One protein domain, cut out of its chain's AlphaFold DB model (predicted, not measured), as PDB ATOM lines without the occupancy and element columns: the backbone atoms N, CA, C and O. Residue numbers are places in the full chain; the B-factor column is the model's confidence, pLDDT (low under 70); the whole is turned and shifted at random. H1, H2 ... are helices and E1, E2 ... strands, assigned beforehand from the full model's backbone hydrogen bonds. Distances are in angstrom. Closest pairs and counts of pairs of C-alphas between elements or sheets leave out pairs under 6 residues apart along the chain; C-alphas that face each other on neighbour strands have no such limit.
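Overview. This is residues 3 to 133 of the 154 residues of an uncharacterized protein of Escherichia coli (UniProt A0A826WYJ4). A twisted five-stranded sheet, E3 E1 E2 E8 E7, has two long helices, H1 and H2, side by side over one face, running opposite ways. The helix pair reaches past this sheet to a smaller second sheet, E4 E6 E5, and the tail after E8 ends in the short helix H3, away from both helices. The printed part has 131 residues with three named helices and eight named strands, in the order E1 E2 H1 E3 E4 E5 E6 H2 E7 E8 H3; both sheets are mixed, and the class is mixed, helices and strands. The whole is compact, with a radius of gyration of the C-alphas of 14.1 A, and rounded, spanning 38 by 32 by 28 A.

Along the chain. The large sheet holds E1, residues 3 to 7, which begins at C-alpha 3 (60.349, 4.611, 66.313); E2, residues 14 to 19, 15.9 A long; E8, residues 119 to 124, 16.6 A; E7, residues 106 to 110, 13.5 A; and E3, residues 49 to 52, 7.8 A. The small sheet holds E4, residues 56 to 60, 13.2 A; E6, residues 79 to 83, 12.5 A; and E5, residues 68 to 70, 6.6 A. H1, residues 21 to 37, measures 24.4 A and begins at C-alpha 21 (57.769, -7.120, 62.563). H2, residues 85 to 100, measures 22.5 A. H3, residues 130 to 133, ends at C-alpha 133 (70.763, 8.230, 62.935).

Arrangement. In the large sheet E3 and E7 are the edge strands. E1 and E2 form an antiparallel hairpin, with N 5 and O 16 at 2.8 A. E2 and E8 are parallel at 17 degrees, with N 17 and O 121 at 2.8 A. E7 and E8 form another antiparallel hairpin, with N 108 and O 122 at 2.9 A. E3 and E1 are parallel, with N 4 and O 51 at 2.8 A. H1 and H2 are on the same face of this sheet, in two layers, helices on one face of a sheet. H2 lies over E7 at a height of 9.8 A over the sheet and runs along the strands, at 6 degrees to E7 on the local plane; the closest C-alphas of H2 and E7, of Tyr 91 and Leu 110, are 6.3 A apart. H1 lies over E2 at a height of 12.8 A and stands up from the sheet, its line rising 50 degrees; with 2 of its C-alphas falling on E1, it is only just not over that strand. H1 and H2 touch at a shallow tilt of 21 degrees, opposite ways, the closest C-alphas being those of Ser 28 and Ser 92, 4.5 A apart. Both helices are also on the small sheet. There E4 and E6 are parallel, with N 81 and O 57 at 2.8 A, and E5 and E6 form an antiparallel hairpin, with N 70 and O 80 at 2.8 A. Residues 41 to 42 pair antiparallel with residues 57 to 58 of E4. H3 is not on either sheet, and it is apart from H1 and H2. In H1 and H2 every O i to N i+4 pair is within hydrogen-bond range; H3 is too short for such a pair.

Size, cuts and confidence. The two C-alphas farthest apart, of Gly 64 and Ser 130, are 41.5 A from each other. The printed part has no cut. The link from H1 to E3, with 11 residues between them, is long; E3 and E4 meet only through their link, which is tight. The mean pLDDT of the printed part is 87.7, and it is under 70 at residues 72 to 76 and 126 to 133.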
ATOM      1  N   ARG A   3      60.014   3.186  66.318       94.19
ATOM      2  CA  ARG A   3      60.349   4.611  66.313       94.19
ATOM      3  C   ARG A   3      59.289   5.409  65.563       94.19
ATOM      4  O   ARG A   3      58.871   5.014  64.477       94.19
ATOM      5  N   CYS A   4      58.888   6.554  66.106       94.25
ATOM      6  CA  CYS A   4      57.921   7.459  65.486       94.25
ATOM      7  C   CYS A   4      58.570   8.808  65.154       94.25
ATOM      8  O   CYS A   4      59.165   9.457  66.012       94.25
ATOM      9  N   HIS A   5      58.412   9.266  63.918       92.62
ATOM     10  CA  HIS A   5      58.947  10.531  63.434       92.62
ATOM     11  C   HIS A   5      57.845  11.356  62.787       92.62
ATOM     12  O   HIS A   5      57.311  10.989  61.746       92.62
ATOM     13  N   TYR A   6      57.533  12.501  63.378       91.06
ATOM     14  CA  TYR A   6      56.699  13.498  62.726       91.06
ATOM     15  C   TYR A   6      57.557  14.391  61.840       91.06
ATOM     16  O   TYR A   6      58.449  15.091  62.323       91.06
ATOM     17  N   LEU A   7      57.275  14.356  60.544       89.69
ATOM     18  CA  LEU A   7      57.936  15.135  59.514       89.69
ATOM     19  C   LEU A   7      57.042  16.339  59.186       89.69
ATOM     20  O   LEU A   7      56.071  16.183  58.439       89.69
ATOM     21  N   PRO A   8      57.316  17.528  59.759       84.50
ATOM     22  CA  PRO A   8      56.571  18.725  59.405       84.50
ATOM     23  C   PRO A   8      56.823  19.074  57.935       84.50
ATOM     24  O   PRO A   8      57.954  19.008  57.452       84.50
ATOM     25  N   SER A   9      55.767  19.447  57.224       84.19
ATOM     26  CA  SER A   9      55.837  19.933  55.849       84.19
ATOM     27  C   SER A   9      54.633  20.823  55.585       84.19
ATOM     28  O   SER A   9      53.528  20.487  56.004       84.19
ATOM     29  N   ASP A  10      54.850  21.911  54.851       79.31
ATOM     30  CA  ASP A  10      53.787  22.842  54.458       79.31
ATOM     31  C   ASP A  10      52.815  22.237  53.432       79.31
ATOM     32  O   ASP A  10      51.734  22.773  53.216       79.31
ATOM     33  N   PHE A  11      53.196  21.128  52.784       79.69
ATOM     34  CA  PHE A  11      52.413  20.504  51.713       79.69
ATOM     35  C   PHE A  11      52.015  19.061  52.022       79.69
ATOM     36  O   PHE A  11      50.921  18.633  51.666       79.69
ATOM     37  N   HIS A  12      52.902  18.289  52.656       84.12
ATOM     38  CA  HIS A  12      52.692  16.860  52.899       84.12
ATOM     39  C   HIS A  12      53.249  16.436  54.263       84.12
ATOM     40  O   HIS A  12      54.254  15.719  54.319       84.12
ATOM     41  N   PRO A  13      52.657  16.908  55.374       89.06
ATOM     42  CA  PRO A  13      53.075  16.467  56.696       89.06
ATOM     43  C   PRO A  13      52.832  14.959  56.846       89.06
ATOM     44  O   PRO A  13      51.857  14.411  56.328       89.06
ATOM     45  N   LEU A  14      53.741  14.275  57.542       91.56
ATOM     46  CA  LEU A  14      53.714  12.817  57.663       91.56
ATOM     47  C   LEU A  14      54.118  12.380  59.068       91.56
ATOM     48  O   LEU A  14      55.142  12.824  59.586       91.56
ATOM     49  N   LEU A  15      53.372  11.445  59.652       93.69
ATOM     50  CA  LEU A  15      53.860  10.633  60.761       93.69
ATOM     51  C   LEU A  15      54.449   9.336  60.199       93.69
ATOM     52  O   LEU A  15      53.742   8.514  59.625       93.69
ATOM     53  N   LEU A  16      55.752   9.147  60.358       95.00
ATOM     54  CA  LEU A  16      56.461   7.937  59.963       95.00
ATOM     55  C   LEU A  16      56.670   7.035  61.182       95.00
ATOM     56  O   LEU A  16      57.291   7.453  62.156       95.00
ATOM     57  N   ILE A  17      56.204   5.794  61.111       95.38
ATOM     58  CA  ILE A  17      56.456   4.748  62.104       95.38
ATOM     59  C   ILE A  17      57.387   3.716  61.470       95.38
ATOM     60  O   ILE A  17      57.027   3.082  60.480       95.38
ATOM     61  N   VAL A  18      58.584   3.561  62.032       94.31
ATOM     62  CA  VAL A  18      59.592   2.584  61.597       94.31
ATOM     63  C   VAL A  18      59.753   1.548  62.692       94.31
ATOM     64  O   VAL A  18      59.972   1.911  63.846       94.31
ATOM     65  N   CYS A  19      59.643   0.269  62.360       93.38
ATOM     66  CA  CYS A  19      59.592  -0.782  63.370       93.38
ATOM     67  C   CYS A  19      60.135  -2.124  62.869       93.38
ATOM     68  O   CYS A  19      60.440  -2.292  61.686       93.38
ATOM     69  N   GLU A  20      60.276  -3.082  63.780       92.06
ATOM     70  CA  GLU A  20      60.435  -4.491  63.421       92.06
ATOM     71  C   GLU A  20      59.061  -5.163  63.305       92.06
ATOM     72  O   GLU A  20      58.028  -4.593  63.659       92.06
ATOM     73  N   ARG A  21      59.026  -6.388  62.780       91.88
ATOM     74  CA  ARG A  21      57.769  -7.120  62.563       91.88
ATOM     75  C   ARG A  21      57.038  -7.402  63.877       91.88
ATOM     76  O   ARG A  21      55.809  -7.350  63.947       91.88
ATOM     77  N   GLU A  22      57.795  -7.717  64.914       92.75
ATOM     78  CA  GLU A  22      57.302  -8.002  66.254       92.75
ATOM     79  C   GLU A  22      56.610  -6.761  66.828       92.75
ATOM     80  O   GLU A  22      55.485  -6.840  67.319       92.75
ATOM     81  N   ASP A  23      57.233  -5.595  66.664       94.62
ATOM     82  CA  ASP A  23      56.679  -4.308  67.078       94.62
ATOM     83  C   ASP A  23      55.428  -3.927  66.270       94.62
ATOM     84  O   ASP A  23      54.468  -3.400  66.830       94.62
ATOM     85  N   LEU A  24      55.406  -4.219  64.963       95.00
ATOM     86  CA  LEU A  24      54.232  -4.016  64.105       95.00
ATOM     87  C   LEU A  24      53.028  -4.826  64.608       95.00
ATOM     88  O   LEU A  24      51.906  -4.319  64.663       95.00
ATOM     89  N   THR A  25      53.275  -6.069  65.025       95.69
ATOM     90  CA  THR A  25      52.255  -6.944  65.617       95.69
ATOM     91  C   THR A  25      51.732  -6.363  66.934       95.69
ATOM     92  O   THR A  25      50.523  -6.350  67.173       95.69
ATOM     93  N   LEU A  26      52.621  -5.823  67.775       97.12
ATOM     94  CA  LEU A  26      52.244  -5.168  69.031       97.12
ATOM     95  C   LEU A  26      51.448  -3.879  68.796       97.12
ATOM     96  O   LEU A  26      50.461  -3.639  69.491       97.12
ATOM     97  N   LEU A  27      51.817  -3.083  67.790       97.06
ATOM     98  CA  LEU A  27      51.067  -1.893  67.391       97.06
ATOM     99  C   LEU A  27      49.657  -2.257  66.911       97.06
ATOM    100  O   LEU A  27      48.693  -1.603  67.307       97.06
ATOM    101  N   SER A  28      49.518  -3.321  66.113       97.12
ATOM    102  CA  SER A  28      48.199  -3.825  65.719       97.12
ATOM    103  C   SER A  28      47.364  -4.227  66.942       97.12
ATOM    104  O   SER A  28      46.245  -3.743  67.115       97.12
ATOM    105  N   ALA A  29      47.923  -5.021  67.859       96.75
ATOM    106  CA  ALA A  29      47.225  -5.430  69.078       96.75
ATOM    107  C   ALA A  29      46.812  -4.235  69.963       96.75
ATOM    108  O   ALA A  29      45.729  -4.236  70.561       96.75
ATOM    109  N   LEU A  30      47.645  -3.191  70.019       96.50
ATOM    110  CA  LEU A  30      47.345  -1.950  70.728       96.50
ATOM    111  C   LEU A  30      46.135  -1.231  70.113       96.50
ATOM    112  O   LEU A  30      45.235  -0.827  70.847       96.50
ATOM    113  N   LEU A  31      46.070  -1.122  68.782       96.81
ATOM    114  CA  LEU A  31      44.933  -0.520  68.076       96.81
ATOM    115  C   LEU A  31      43.650  -1.348  68.222       96.81
ATOM    116  O   LEU A  31      42.580  -0.777  68.427       96.81
ATOM    117  N   THR A  32      43.748  -2.681  68.209       96.38
ATOM    118  CA  THR A  32      42.621  -3.566  68.550       96.38
ATOM    119  C   THR A  32      42.101  -3.280  69.962       96.38
ATOM    120  O   THR A  32      40.893  -3.156  70.175       96.38
ATOM    121  N   THR A  33      43.006  -3.151  70.934       94.44
ATOM    122  CA  THR A  33      42.644  -2.861  72.331       94.44
ATOM    123  C   THR A  33      41.999  -1.483  72.451       94.44
ATOM    124  O   THR A  33      40.935  -1.355  73.052       94.44
ATOM    125  N   PHE A  34      42.568  -0.469  71.795       94.62
ATOM    126  CA  PHE A  34      41.989   0.869  71.711       94.62
ATOM    127  C   PHE A  34      40.570   0.846  71.125       94.62
ATOM    128  O   PHE A  34      39.655   1.424  71.704       94.62
ATOM    129  N   ALA A  35      40.358   0.134  70.015       93.69
ATOM    130  CA  ALA A  35      39.044   0.015  69.386       93.69
ATOM    131  C   ALA A  35      38.012  -0.667  70.305       93.69
ATOM    132  O   ALA A  35      36.806  -0.442  70.187       93.69
ATOM    133  N   LYS A  36      38.456  -1.519  71.232       92.88
ATOM    134  CA  LYS A  36      37.573  -2.196  72.181       92.88
ATOM    135  C   LYS A  36      37.257  -1.334  73.402       92.88
ATOM    136  O   LYS A  36      36.079  -1.168  73.715       92.88
ATOM    137  N   ASP A  37      38.296  -0.842  74.068       89.81
ATOM    138  CA  ASP A  37      38.207  -0.252  75.405       89.81
ATOM    139  C   ASP A  37      38.091   1.277  75.369       89.81
ATOM    140  O   ASP A  37      37.651   1.879  76.345       89.81
ATOM    141  N   GLU A  38      38.428   1.902  74.233       84.62
ATOM    142  CA  GLU A  38      38.227   3.331  73.962       84.62
ATOM    143  C   GLU A  38      38.983   4.276  74.917       84.62
ATOM    144  O   GLU A  38      38.591   5.426  75.129       84.62
ATOM    145  N   ILE A  39      40.086   3.791  75.490       87.75
ATOM    146  CA  ILE A  39      40.955   4.534  76.408       87.75
ATOM    147  C   ILE A  39      42.041   5.252  75.605       87.75
ATOM    148  O   ILE A  39      42.639   4.648  74.722       87.75
ATOM    149  N   SER A  40      42.334   6.513  75.927       91.19
ATOM    150  CA  SER A  40      43.457   7.235  75.314       91.19
ATOM    151  C   SER A  40      44.801   6.590  75.668       91.19
ATOM    152  O   SER A  40      45.043   6.243  76.823       91.19
ATOM    153  N   LEU A  41      45.692   6.466  74.685       94.50
ATOM    154  CA  LEU A  41      46.958   5.744  74.824       94.50
ATOM    155  C   LEU A  41      48.140   6.633  74.454       94.50
ATOM    156  O   LEU A  41      48.223   7.127  73.332       94.50
ATOM    157  N   ALA A  42      49.095   6.784  75.370       94.81
ATOM    158  CA  ALA A  42      50.388   7.377  75.056       94.81
ATOM    159  C   ALA A  42      51.286   6.322  74.390       94.81
ATOM    160  O   ALA A  42      51.702   5.346  75.018       94.81
ATOM    161  N   ILE A  43      51.587   6.508  73.104       95.31
ATOM    162  CA  ILE A  43      52.399   5.575  72.309       95.31
ATOM    163  C   ILE A  43      53.842   5.555  72.799       95.31
ATOM    164  O   ILE A  43      54.440   4.493  72.925       95.31
ATOM    165  N   ASN A  44      54.386   6.715  73.154       94.38
ATOM    166  CA  ASN A  44      55.748   6.830  73.678       94.38
ATOM    167  C   ASN A  44      55.949   6.186  75.064       94.38
ATOM    168  O   ASN A  44      57.074   6.162  75.547       94.38
ATOM    169  N   GLU A  45      54.886   5.725  75.729       94.75
ATOM    170  CA  GLU A  45      54.964   5.022  77.020       94.75
ATOM    171  C   GLU A  45      54.893   3.495  76.861       94.75
ATOM    172  O   GLU A  45      55.024   2.759  77.839       94.75
ATOM    173  N   GLN A  46      54.692   3.000  75.637       96.19
ATOM    174  CA  GLN A  46      54.613   1.569  75.373       96.19
ATOM    175  C   GLN A  46      56.008   0.941  75.350       96.19
ATOM    176  O   GLN A  46      56.944   1.483  74.770       96.19
ATOM    177  N   SER A  47      56.147  -0.253  75.931       95.31
ATOM    178  CA  SER A  47      57.453  -0.907  76.110       95.31
ATOM    179  C   SER A  47      58.166  -1.284  74.807       95.31
ATOM    180  O   SER A  47      59.373  -1.496  74.820       95.31
ATOM    181  N   PHE A  48      57.429  -1.409  73.701       94.44
ATOM    182  CA  PHE A  48      57.971  -1.724  72.374       94.44
ATOM    183  C   PHE A  48      58.388  -0.475  71.581       94.44
ATOM    184  O   PHE A  48      58.873  -0.576  70.453       94.44
ATOM    185  N   VAL A  49      58.209   0.710  72.171       95.50
ATOM    186  CA  VAL A  49      58.529   1.996  71.558       95.50
ATOM    187  C   VAL A  49      59.831   2.518  72.133       95.50
ATOM    188  O   VAL A  49      59.951   2.802  73.318       95.50
ATOM    189  N   GLU A  50      60.821   2.646  71.260       94.50
ATOM    190  CA  GLU A  50      62.142   3.163  71.596       94.50
ATOM    191  C   GLU A  50      62.146   4.689  71.658       94.50
ATOM    192  O   GLU A  50      62.733   5.286  72.559       94.50
ATOM    193  N   TYR A  51      61.522   5.331  70.668       92.38
ATOM    194  CA  TYR A  51      61.643   6.772  70.486       92.38
ATOM    195  C   TYR A  51      60.477   7.363  69.697       92.38
ATOM    196  O   TYR A  51      60.070   6.824  68.670       92.38
ATOM    197  N   CYS A  52      60.024   8.547  70.111       92.75
ATOM    198  CA  CYS A  52      59.148   9.396  69.314       92.75
ATOM    199  C   CYS A  52      59.749  10.804  69.206       92.75
ATOM    200  O   CYS A  52      60.078  11.414  70.222       92.75
ATOM    201  N   SER A  53      59.830  11.365  67.996       90.44
ATOM    202  CA  SER A  53      60.304  12.744  67.784       90.44
ATOM    203  C   SER A  53      59.388  13.802  68.403       90.44
ATOM    204  O   SER A  53      59.766  14.961  68.569       90.44
ATOM    205  N   SER A  54      58.152  13.424  68.709       89.19
ATOM    206  CA  SER A  54      57.201  14.176  69.520       89.19
ATOM    207  C   SER A  54      56.340  13.159  70.275       89.19
ATOM    208  O   SER A  54      56.019  12.127  69.679       89.19
ATOM    209  N   PRO A  55      55.966  13.401  71.546       92.25
ATOM    210  CA  PRO A  55      55.030  12.527  72.249       92.25
ATOM    211  C   PRO A  55      53.767  12.319  71.408       92.25
ATOM    212  O   PRO A  55      53.297  13.264  70.777       92.25
ATOM    213  N   LEU A  56      53.251  11.094  71.353       94.19
ATOM    214  CA  LEU A  56      52.129  10.727  70.486       94.19
ATOM    215  C   LEU A  56      51.043  10.082  71.337       94.19
ATOM    216  O   LEU A  56      51.285   9.059  71.973       94.19
ATOM    217  N   ILE A  57      49.859  10.679  71.327       95.25
ATOM    218  CA  ILE A  57      48.690  10.213  72.064       95.25
ATOM    219  C   ILE A  57      47.640   9.778  71.050       95.25
ATOM    220  O   ILE A  57      47.227  10.580  70.218       95.25
ATOM    221  N   ILE A  58      47.195   8.527  71.125       95.19
ATOM    222  CA  ILE A  58      45.983   8.088  70.436       95.19
ATOM    223  C   ILE A  58      44.797   8.468  71.314       95.19
ATOM    224  O   ILE A  58      44.739   8.091  72.486       95.19
ATOM    225  N   GLU A  59      43.865   9.229  70.757       94.06
ATOM    226  CA  GLU A  59      42.706   9.761  71.467       94.06
ATOM    227  C   GLU A  59      41.423   9.318  70.773       94.06
ATOM    228  O   GLU A  59      41.323   9.343  69.545       94.06
ATOM    229  N   LYS A  60      40.421   8.931  71.563       91.12
ATOM    230  CA  LYS A  60      39.090   8.666  71.030       91.12
ATOM    231  C   LYS A  60      38.387   9.970  70.681       91.12
ATOM    232  O   LYS A  60      38.315  10.885  71.497       91.12
ATOM    233  N   VAL A  61      37.733   9.967  69.529       89.88
ATOM    234  CA  VAL A  61      36.733  10.968  69.148       89.88
ATOM    235  C   VAL A  61      35.392  10.310  68.848       89.88
ATOM    236  O   VAL A  61      35.335   9.123  68.508       89.88
ATOM    237  N   ALA A  62      34.297  11.052  69.028       82.50
ATOM    238  CA  ALA A  62      33.000  10.590  68.557       82.50
ATOM    239  C   ALA A  62      32.915  10.720  67.032       82.50
ATOM    240  O   ALA A  62      33.698  11.430  66.398       82.50
ATOM    241  N   ILE A  63      31.935  10.028  66.453       78.06
ATOM    242  CA  ILE A  63      31.702  10.060  65.013       78.06
ATOM    243  C   ILE A  63      31.430  11.498  64.573       78.06
ATOM    244  O   ILE A  63      30.455  12.105  65.016       78.06
ATOM    245  N   GLY A  64      32.282  12.020  63.690       75.62
ATOM    246  CA  GLY A  64      32.156  13.379  63.158       75.62
ATOM    247  C   GLY A  64      32.812  14.495  63.983       75.62
ATOM    248  O   GLY A  64      32.768  15.641  63.543       75.62
ATOM    249  N   ASP A  65      33.480  14.189  65.103       81.00
ATOM    250  CA  ASP A  65      34.209  15.179  65.929       81.00
ATOM    251  C   ASP A  65      35.610  15.537  65.377       81.00
ATOM    252  O   ASP A  65      36.372  16.288  65.991       81.00
ATOM    253  N   GLY A  66      35.944  15.020  64.191       83.25
ATOM    254  CA  GLY A  66      37.225  15.224  63.520       83.25
ATOM    255  C   GLY A  66      38.235  14.130  63.860       83.25
ATOM    256  O   GLY A  66      38.576  13.900  65.018       83.25
ATOM    257  N   VAL A  67      38.731  13.469  62.820       89.81
ATOM    258  CA  VAL A  67      39.662  12.337  62.887       89.81
ATOM    259  C   VAL A  67      41.010  12.709  62.277       89.81
ATOM    260  O   VAL A  67      41.109  13.655  61.499       89.81
ATOM    261  N   GLY A  68      42.042  11.952  62.635       90.88
ATOM    262  CA  GLY A  68      43.405  12.117  62.146       90.88
ATOM    263  C   GLY A  68      44.313  12.856  63.119       90.88
ATOM    264  O   GLY A  68      44.010  13.000  64.305       90.88
ATOM    265  N   ILE A  69      45.494  13.248  62.645       90.88
ATOM    266  CA  ILE A  69      46.513  13.828  63.521       90.88
ATOM    267  C   ILE A  69      46.311  15.333  63.640       90.88
ATOM    268  O   ILE A  69      46.373  16.067  62.657       90.88
ATOM    269  N   THR A  70      46.158  15.796  64.874       87.19
ATOM    270  CA  THR A  70      46.213  17.213  65.222       87.19
ATOM    271  C   THR A  70      47.518  17.509  65.949       87.19
ATOM    272  O   THR A  70      47.825  16.886  66.971       87.19
ATOM    273  N   LYS A  71      48.274  18.483  65.435       76.25
ATOM    274  CA  LYS A  71      49.428  19.067  66.116       76.25
ATOM    275  C   LYS A  71      49.076  20.490  66.557       76.25
ATOM    276  O   LYS A  71      48.687  21.280  65.704       76.25
ATOM    277  N   PRO A  72      49.230  20.850  67.839       65.50
ATOM    278  CA  PRO A  72      49.149  22.244  68.249       65.50
ATOM    279  C   PRO A  72      50.349  23.000  67.665       65.50
ATOM    280  O   PRO A  72      51.501  22.621  67.912       65.50
ATOM    281  N   ASP A  73      50.082  24.043  66.880       59.53
ATOM    282  CA  ASP A  73      51.110  24.830  66.199       59.53
ATOM    283  C   ASP A  73      52.229  25.283  67.157       59.53
ATOM    284  O   ASP A  73      51.985  25.741  68.274       59.53
ATOM    285  N   TYR A  74      53.480  25.141  66.699       54.41
ATOM    286  CA  TYR A  74      54.701  25.657  67.342       54.41
ATOM    287  C   TYR A  74      54.959  25.240  68.800       54.41
ATOM    288  O   TYR A  74      55.603  25.979  69.546       54.41
ATOM    289  N   SER A  75      54.512  24.056  69.223       59.12
ATOM    290  CA  SER A  75      54.661  23.637  70.619       59.12
ATOM    291  C   SER A  75      55.428  22.324  70.807       59.12
ATOM    292  O   SER A  75      55.493  21.470  69.924       59.12
ATOM    293  N   THR A  76      55.988  22.161  72.009       66.50
ATOM    294  CA  THR A  76      56.480  20.888  72.564       66.50
ATOM    295  C   THR A  76      55.335  19.954  72.984       66.50
ATOM    296  O   THR A  76      55.581  18.953  73.657       66.50
ATOM    297  N   GLN A  77      54.083  20.294  72.655       81.25
ATOM    298  CA  GLN A  77      52.922  19.498  73.033       81.25
ATOM    299  C   GLN A  77      52.864  18.189  72.236       81.25
ATOM    300  O   GLN A  77      53.413  18.105  71.131       81.25
ATOM    301  N   PRO A  78      52.204  17.164  72.799       88.81
ATOM    302  CA  PRO A  78      51.969  15.910  72.103       88.81
ATOM    303  C   PRO A  78      51.241  16.101  70.769       88.81
ATOM    304  O   PRO A  78      50.405  16.987  70.595       88.81
ATOM    305  N   LEU A  79      51.539  15.205  69.835       92.06
ATOM    306  CA  LEU A  79      50.688  14.908  68.693       92.06
ATOM    307  C   LEU A  79      49.489  14.111  69.186       92.06
ATOM    308  O   LEU A  79      49.658  13.106  69.876       92.06
ATOM    309  N   HIS A  80      48.294  14.526  68.790       92.75
ATOM    310  CA  HIS A  80      47.074  13.780  69.067       92.75
ATOM    311  C   HIS A  80      46.632  13.086  67.788       92.75
ATOM    312  O   HIS A  80      46.280  13.753  66.820       92.75
ATOM    313  N   TRP A  81      46.656  11.760  67.778       94.44
ATOM    314  CA  TRP A  81      46.088  10.942  66.720       94.44
ATOM    315  C   TRP A  81      44.665  10.559  67.109       94.44
ATOM    316  O   TRP A  81      44.430   9.619  67.869       94.44
ATOM    317  N   LYS A  82      43.714  11.351  66.624       93.88
ATOM    318  CA  LYS A  82      42.297  11.206  66.931       93.88
ATOM    319  C   LYS A  82      41.696  10.117  66.064       93.88
ATOM    320  O   LYS A  82      41.701  10.230  64.839       93.88
ATOM    321  N   LEU A  83      41.190   9.065  66.692       94.00
ATOM    322  CA  LEU A  83      40.629   7.914  66.002       94.00
ATOM    323  C   LEU A  83      39.214   7.629  66.487       94.00
ATOM    324  O   LEU A  83      38.926   7.596  67.685       94.00
ATOM    325  N   GLU A  84      38.338   7.356  65.528       93.56
ATOM    326  CA  GLU A  84      37.096   6.652  65.804       93.56
ATOM    327  C   GLU A  84      37.380   5.158  65.972       93.56
ATOM    328  O   GLU A  84      38.307   4.601  65.379       93.56
ATOM    329  N   LYS A  85      36.526   4.484  66.744       92.62
ATOM    330  CA  LYS A  85      36.632   3.045  66.998       92.62
ATOM    331  C   LYS A  85      36.747   2.212  65.717       92.62
ATOM    332  O   LYS A  85      37.543   1.278  65.668       92.62
ATOM    333  N   HIS A  86      35.936   2.522  64.706       92.88
ATOM    334  CA  HIS A  86      35.907   1.741  63.471       92.88
ATOM    335  C   HIS A  86      37.200   1.925  62.657       92.88
ATOM    336  O   HIS A  86      37.771   0.936  62.212       92.88
ATOM    337  N   ILE A  87      37.731   3.151  62.593       94.38
ATOM    338  CA  ILE A  87      39.008   3.460  61.931       94.38
ATOM    339  C   ILE A  87      40.165   2.736  62.625       94.38
ATOM    340  O   ILE A  87      41.002   2.122  61.971       94.38
ATOM    341  N   ALA A  88      40.207   2.747  63.962       95.12
ATOM    342  CA  ALA A  88      41.245   2.028  64.699       95.12
ATOM    343  C   ALA A  88      41.213   0.511  64.437       95.12
ATOM    344  O   ALA A  88      42.268  -0.117  64.335       95.12
ATOM    345  N   ALA A  89      40.020  -0.074  64.287       95.62
ATOM    346  CA  ALA A  89      39.866  -1.482  63.927       95.62
ATOM    347  C   ALA A  89      40.346  -1.773  62.492       95.62
ATOM    348  O   ALA A  89      41.056  -2.753  62.277       95.62
ATOM    349  N   GLU A  90      40.023  -0.909  61.526       95.94
ATOM    350  CA  GLU A  90      40.493  -1.024  60.136       95.94
ATOM    351  C   GLU A  90      42.019  -0.908  60.038       95.94
ATOM    352  O   GLU A  90      42.676  -1.706  59.363       95.94
ATOM    353  N   TYR A  91      42.608   0.040  60.768       96.81
ATOM    354  CA  TYR A  91      44.058   0.196  60.841       96.81
ATOM    355  C   TYR A  91      44.719  -1.016  61.488       96.81
ATOM    356  O   TYR A  91      45.704  -1.521  60.958       96.81
ATOM    357  N   SER A  92      44.164  -1.537  62.583       97.12
ATOM    358  CA  SER A  92      44.668  -2.764  63.203       97.12
ATOM    359  C   SER A  92      44.667  -3.942  62.224       97.12
ATOM    360  O   SER A  92      45.701  -4.591  62.070       97.12
ATOM    361  N   ALA A  93      43.561  -4.173  61.510       97.00
ATOM    362  CA  ALA A  93      43.470  -5.244  60.519       97.00
ATOM    363  C   ALA A  93      44.504  -5.073  59.393       97.00
ATOM    364  O   ALA A  93      45.167  -6.032  59.006       97.00
ATOM    365  N   THR A  94      44.708  -3.836  58.928       96.94
ATOM    366  CA  THR A  94      45.720  -3.508  57.910       96.94
ATOM    367  C   THR A  94      47.135  -3.846  58.388       96.94
ATOM    368  O   THR A  94      47.923  -4.438  57.649       96.94
ATOM    369  N   LEU A  95      47.475  -3.497  59.633       96.62
ATOM    370  CA  LEU A  95      48.793  -3.792  60.202       96.62
ATOM    371  C   LEU A  95      48.985  -5.286  60.485       96.62
ATOM    372  O   LEU A  95      50.091  -5.791  60.315       96.62
ATOM    373  N   GLU A  96      47.931  -5.994  60.896       95.75
ATOM    374  CA  GLU A  96      47.965  -7.448  61.085       95.75
ATOM    375  C   GLU A  96      48.201  -8.174  59.756       95.75
ATOM    376  O   GLU A  96      49.073  -9.039  59.675       95.75
ATOM    377  N   GLU A  97      47.491  -7.780  58.693       95.19
ATOM    378  CA  GLU A  97      47.714  -8.320  57.353       95.19
ATOM    379  C   GLU A  97      49.155  -8.072  56.904       95.19
ATOM    380  O   GLU A  97      49.837  -9.009  56.486       95.19
ATOM    381  N   LEU A  98      49.652  -6.840  57.058       94.12
ATOM    382  CA  LEU A  98      51.025  -6.477  56.715       94.12
ATOM    383  C   LEU A  98      52.055  -7.311  57.498       94.12
ATOM    384  O   LEU A  98      53.004  -7.828  56.909       94.12
ATOM    385  N   ALA A  99      51.851  -7.499  58.805       91.38
ATOM    386  CA  ALA A  99      52.713  -8.324  59.652       91.38
ATOM    387  C   ALA A  99      52.636  -9.821  59.307       91.38
ATOM    388  O   ALA A  99      53.601 -10.553  59.534       91.38
ATOM    389  N   GLY A 100      51.512 -10.284  58.756       90.00
ATOM    390  CA  GLY A 100      51.295 -11.661  58.313       90.00
ATOM    391  C   GLY A 100      51.915 -11.988  56.952       90.00
ATOM    392  O   GLY A 100      52.091 -13.163  56.621       90.00
ATOM    393  N   GLN A 101      52.297 -10.981  56.160       85.75
ATOM    394  CA  GLN A 101      52.960 -11.198  54.874       85.75
ATOM    395  C   GLN A 101      54.334 -11.843  55.098       85.75
ATOM    396  O   GLN A 101      55.142 -11.351  55.878       85.75
ATOM    397  N   GLY A 102      54.648 -12.941  54.404       79.56
ATOM    398  CA  GLY A 102      55.937 -13.648  54.527       79.56
ATOM    399  C   GLY A 102      57.152 -12.904  53.944       79.56
ATOM    400  O   GLY A 102      58.183 -13.524  53.688       79.56
ATOM    401  N   THR A 103      57.031 -11.606  53.661       85.81
ATOM    402  CA  THR A 103      58.074 -10.754  53.072       85.81
ATOM    403  C   THR A 103      59.091 -10.293  54.117       85.81
ATOM    404  O   THR A 103      58.785 -10.192  55.291       85.81
ATOM    405  N   LEU A 104      60.330  -9.977  53.740       81.50
ATOM    406  CA  LEU A 104      61.317  -9.494  54.727       81.50
ATOM    407  C   LEU A 104      61.063  -8.048  55.180       81.50
ATOM    408  O   LEU A 104      61.486  -7.662  56.265       81.50
ATOM    409  N   SER A 105      60.361  -7.269  54.363       89.00
ATOM    410  CA  SER A 105      60.043  -5.874  54.620       89.00
ATOM    411  C   SER A 105      58.724  -5.480  53.959       89.00
ATOM    412  O   SER A 105      58.193  -6.209  53.110       89.00
ATOM    413  N   GLY A 106      58.197  -4.325  54.353       91.06
ATOM    414  CA  GLY A 106      57.015  -3.746  53.739       91.06
ATOM    415  C   GLY A 106      56.602  -2.434  54.384       91.06
ATOM    416  O   GLY A 106      57.090  -2.045  55.448       91.06
ATOM    417  N   SER A 107      55.669  -1.751  53.732       94.12
ATOM    418  CA  SER A 107      55.083  -0.525  54.252       94.12
ATOM    419  C   SER A 107      53.634  -0.353  53.814       94.12
ATOM    420  O   SER A 107      53.216  -0.852  52.770       94.12
ATOM    421  N   CYS A 108      52.866   0.374  54.620       94.75
ATOM    422  CA  CYS A 108      51.508   0.792  54.302       94.75
ATOM    423  C   CYS A 108      51.285   2.243  54.734       94.75
ATOM    424  O   CYS A 108      52.012   2.786  55.572       94.75
ATOM    425  N   PHE A 109      50.260   2.864  54.160       94.94
ATOM    426  CA  PHE A 109      49.717   4.110  54.676       94.94
ATOM    427  C   PHE A 109      48.409   3.816  55.403       94.94
ATOM    428  O   PHE A 109      47.592   3.032  54.923       94.94
ATOM    429  N   LEU A 110      48.241   4.432  56.566       94.88
ATOM    430  CA  LEU A 110      46.977   4.512  57.280       94.88
ATOM    431  C   LEU A 110      46.428   5.912  57.000       94.88
ATOM    432  O   LEU A 110      47.021   6.909  57.431       94.88
ATOM    433  N   GLU A 111      45.369   5.964  56.198       90.38
ATOM    434  CA  GLU A 111      44.788   7.194  55.660       90.38
ATOM    435  C   GLU A 111      43.273   7.186  55.867       90.38
ATOM    436  O   GLU A 111      42.616   6.154  55.723       90.38
ATOM    437  N   ILE A 112      42.728   8.357  56.171       86.38
ATOM    438  CA  ILE A 112      41.297   8.610  56.340       86.38
ATOM    439  C   ILE A 112      40.711   9.149  55.025       86.38
ATOM    440  O   ILE A 112      39.538   8.931  54.724       86.38
ATOM    441  N   GLY A 113      41.527   9.828  54.211       81.19
ATOM    442  CA  GLY A 113      41.174  10.260  52.858       81.19
ATOM    443  C   GLY A 113      40.553  11.656  52.772       81.19
ATOM    444  O   GLY A 113      39.785  11.921  51.844       81.19
ATOM    445  N   TYR A 114      40.865  12.559  53.708       81.38
ATOM    446  CA  TYR A 114      40.438  13.964  53.649       81.38
ATOM    447  C   TYR A 114      41.565  14.907  53.182       81.38
ATOM    448  O   TYR A 114      42.745  14.561  53.172       81.38
ATOM    449  N   ILE A 115      41.189  16.115  52.749       72.94
ATOM    450  CA  ILE A 115      42.132  17.144  52.275       72.94
ATOM    451  C   ILE A 115      42.973  17.658  53.453       72.94
ATOM    452  O   ILE A 115      42.429  17.922  54.519       72.94
ATOM    453  N   ASP A 116      44.281  17.819  53.240       72.56
ATOM    454  CA  ASP A 116      45.267  18.255  54.245       72.56
ATOM    455  C   ASP A 116      45.461  17.280  55.426       72.56
ATOM    456  O   ASP A 116      45.920  17.652  56.506       72.56
ATOM    457  N   GLU A 117      45.156  15.997  55.212       83.69
ATOM    458  CA  GLU A 117      45.467  14.936  56.166       83.69
ATOM    459  C   GLU A 117      46.980  14.774  56.388       83.69
ATOM    460  O   GLU A 117      47.771  14.583  55.457       83.69
ATOM    461  N   VAL A 118      47.372  14.742  57.662       86.88
ATOM    462  CA  VAL A 118      48.665  14.204  58.086       86.88
ATOM    463  C   VAL A 118      48.574  12.681  58.050       86.88
ATOM    464  O   VAL A 118      48.001  12.056  58.945       86.88
ATOM    465  N   ARG A 119      49.163  12.077  57.021       90.69
ATOM    466  CA  ARG A 119      49.125  10.623  56.832       90.69
ATOM    467  C   ARG A 119      50.049   9.900  57.803       90.69
ATOM    468  O   ARG A 119      51.088  10.438  58.198       90.69
ATOM    469  N   VAL A 120      49.718   8.651  58.124       94.50
ATOM    470  CA  VAL A 120      50.611   7.773  58.888       94.50
ATOM    471  C   VAL A 120      51.200   6.725  57.962       94.50
ATOM    472  O   VAL A 120      50.487   5.864  57.459       94.50
ATOM    473  N   LYS A 121      52.513   6.776  57.734       95.44
ATOM    474  CA  LYS A 121      53.229   5.714  57.023       95.44
ATOM    475  C   LYS A 121      53.845   4.768  58.038       95.44
ATOM    476  O   LYS A 121      54.676   5.196  58.835       95.44
ATOM    477  N   VAL A 122      53.504   3.489  57.962       94.56
ATOM    478  CA  VAL A 122      54.136   2.437  58.762       94.56
ATOM    479  C   VAL A 122      55.055   1.629  57.862       94.56
ATOM    480  O   VAL A 122      54.677   1.264  56.752       94.56
ATOM    481  N   THR A 123      56.278   1.383  58.312       92.56
ATOM    482  CA  THR A 123      57.276   0.583  57.601       92.56
ATOM    483  C   THR A 123      57.963  -0.379  58.562       92.56
ATOM    484  O   THR A 123      58.274  -0.017  59.703       92.56
ATOM    485  N   PHE A 124      58.189  -1.611  58.106       91.06
ATOM    486  CA  PHE A 124      58.910  -2.634  58.853       91.06
ATOM    487  C   PHE A 124      59.988  -3.289  57.993       91.06
ATOM    488  O   PHE A 124      59.815  -3.472  56.788       91.06
ATOM    489  N   GLY A 125      61.120  -3.636  58.609       83.25
ATOM    490  CA  GLY A 125      62.219  -4.346  57.939       83.25
ATOM    491  C   GLY A 125      62.904  -3.585  56.788       83.25
ATOM    492  O   GLY A 125      63.772  -4.149  56.128       83.25
ATOM    493  N   GLU A 126      62.531  -2.329  56.509       66.94
ATOM    494  CA  GLU A 126      63.052  -1.554  55.367       66.94
ATOM    495  C   GLU A 126      64.344  -0.767  55.673       66.94
ATOM    496  O   GLU A 126      64.975  -0.275  54.738       66.94
ATOM    497  N   PHE A 127      64.779  -0.644  56.937       60.97
ATOM    498  CA  PHE A 127      65.912   0.220  57.304       60.97
ATOM    499  C   PHE A 127      66.859  -0.440  58.313       60.97
ATOM    500  O   PHE A 127      66.439  -0.824  59.400       60.97
ATOM    501  N   ASP A 128      68.145  -0.511  57.960       55.75
ATOM    502  CA  ASP A 128      69.236  -0.747  58.911       55.75
ATOM    503  C   ASP A 128      69.394   0.510  59.792       55.75
ATOM    504  O   ASP A 128      69.269   1.638  59.296       55.75
ATOM    505  N   ASP A 129      69.652   0.342  61.092       54.59
ATOM    506  CA  ASP A 129      69.613   1.400  62.120       54.59
ATOM    507  C   ASP A 129      70.484   2.625  61.801       54.59
ATOM    508  O   ASP A 129      70.241   3.739  62.275       54.59
ATOM    509  N   SER A 130      71.477   2.444  60.932       56.66
ATOM    510  CA  SER A 130      72.358   3.497  60.432       56.66
ATOM    511  C   SER A 130      71.642   4.618  59.659       56.66
ATOM    512  O   SER A 130      72.109   5.763  59.671       56.66
ATOM    513  N   TRP A 131      70.503   4.353  59.007       52.81
ATOM    514  CA  TRP A 131      69.894   5.330  58.094       52.81
ATOM    515  C   TRP A 131      69.171   6.479  58.819       52.81
ATOM    516  O   TRP A 131      69.283   7.637  58.407       52.81
ATOM    517  N   LEU A 132      68.492   6.203  59.942       52.34
ATOM    518  CA  LEU A 132      67.760   7.225  60.711       52.34
ATOM    519  C   LEU A 132      68.684   8.093  61.581       52.34
ATOM    520  O   LEU A 132      68.440   9.290  61.736       52.34
ATOM    521  N   LEU A 133      69.788   7.529  62.083       55.59
ATOM    522  CA  LEU A 133      70.763   8.230  62.935       55.59
ATOM    523  C   LEU A 133      71.610   9.267  62.179       55.59
ATOM    524  O   LEU A 133      72.219  10.151  62.784       55.59
TER     525      LEU A 133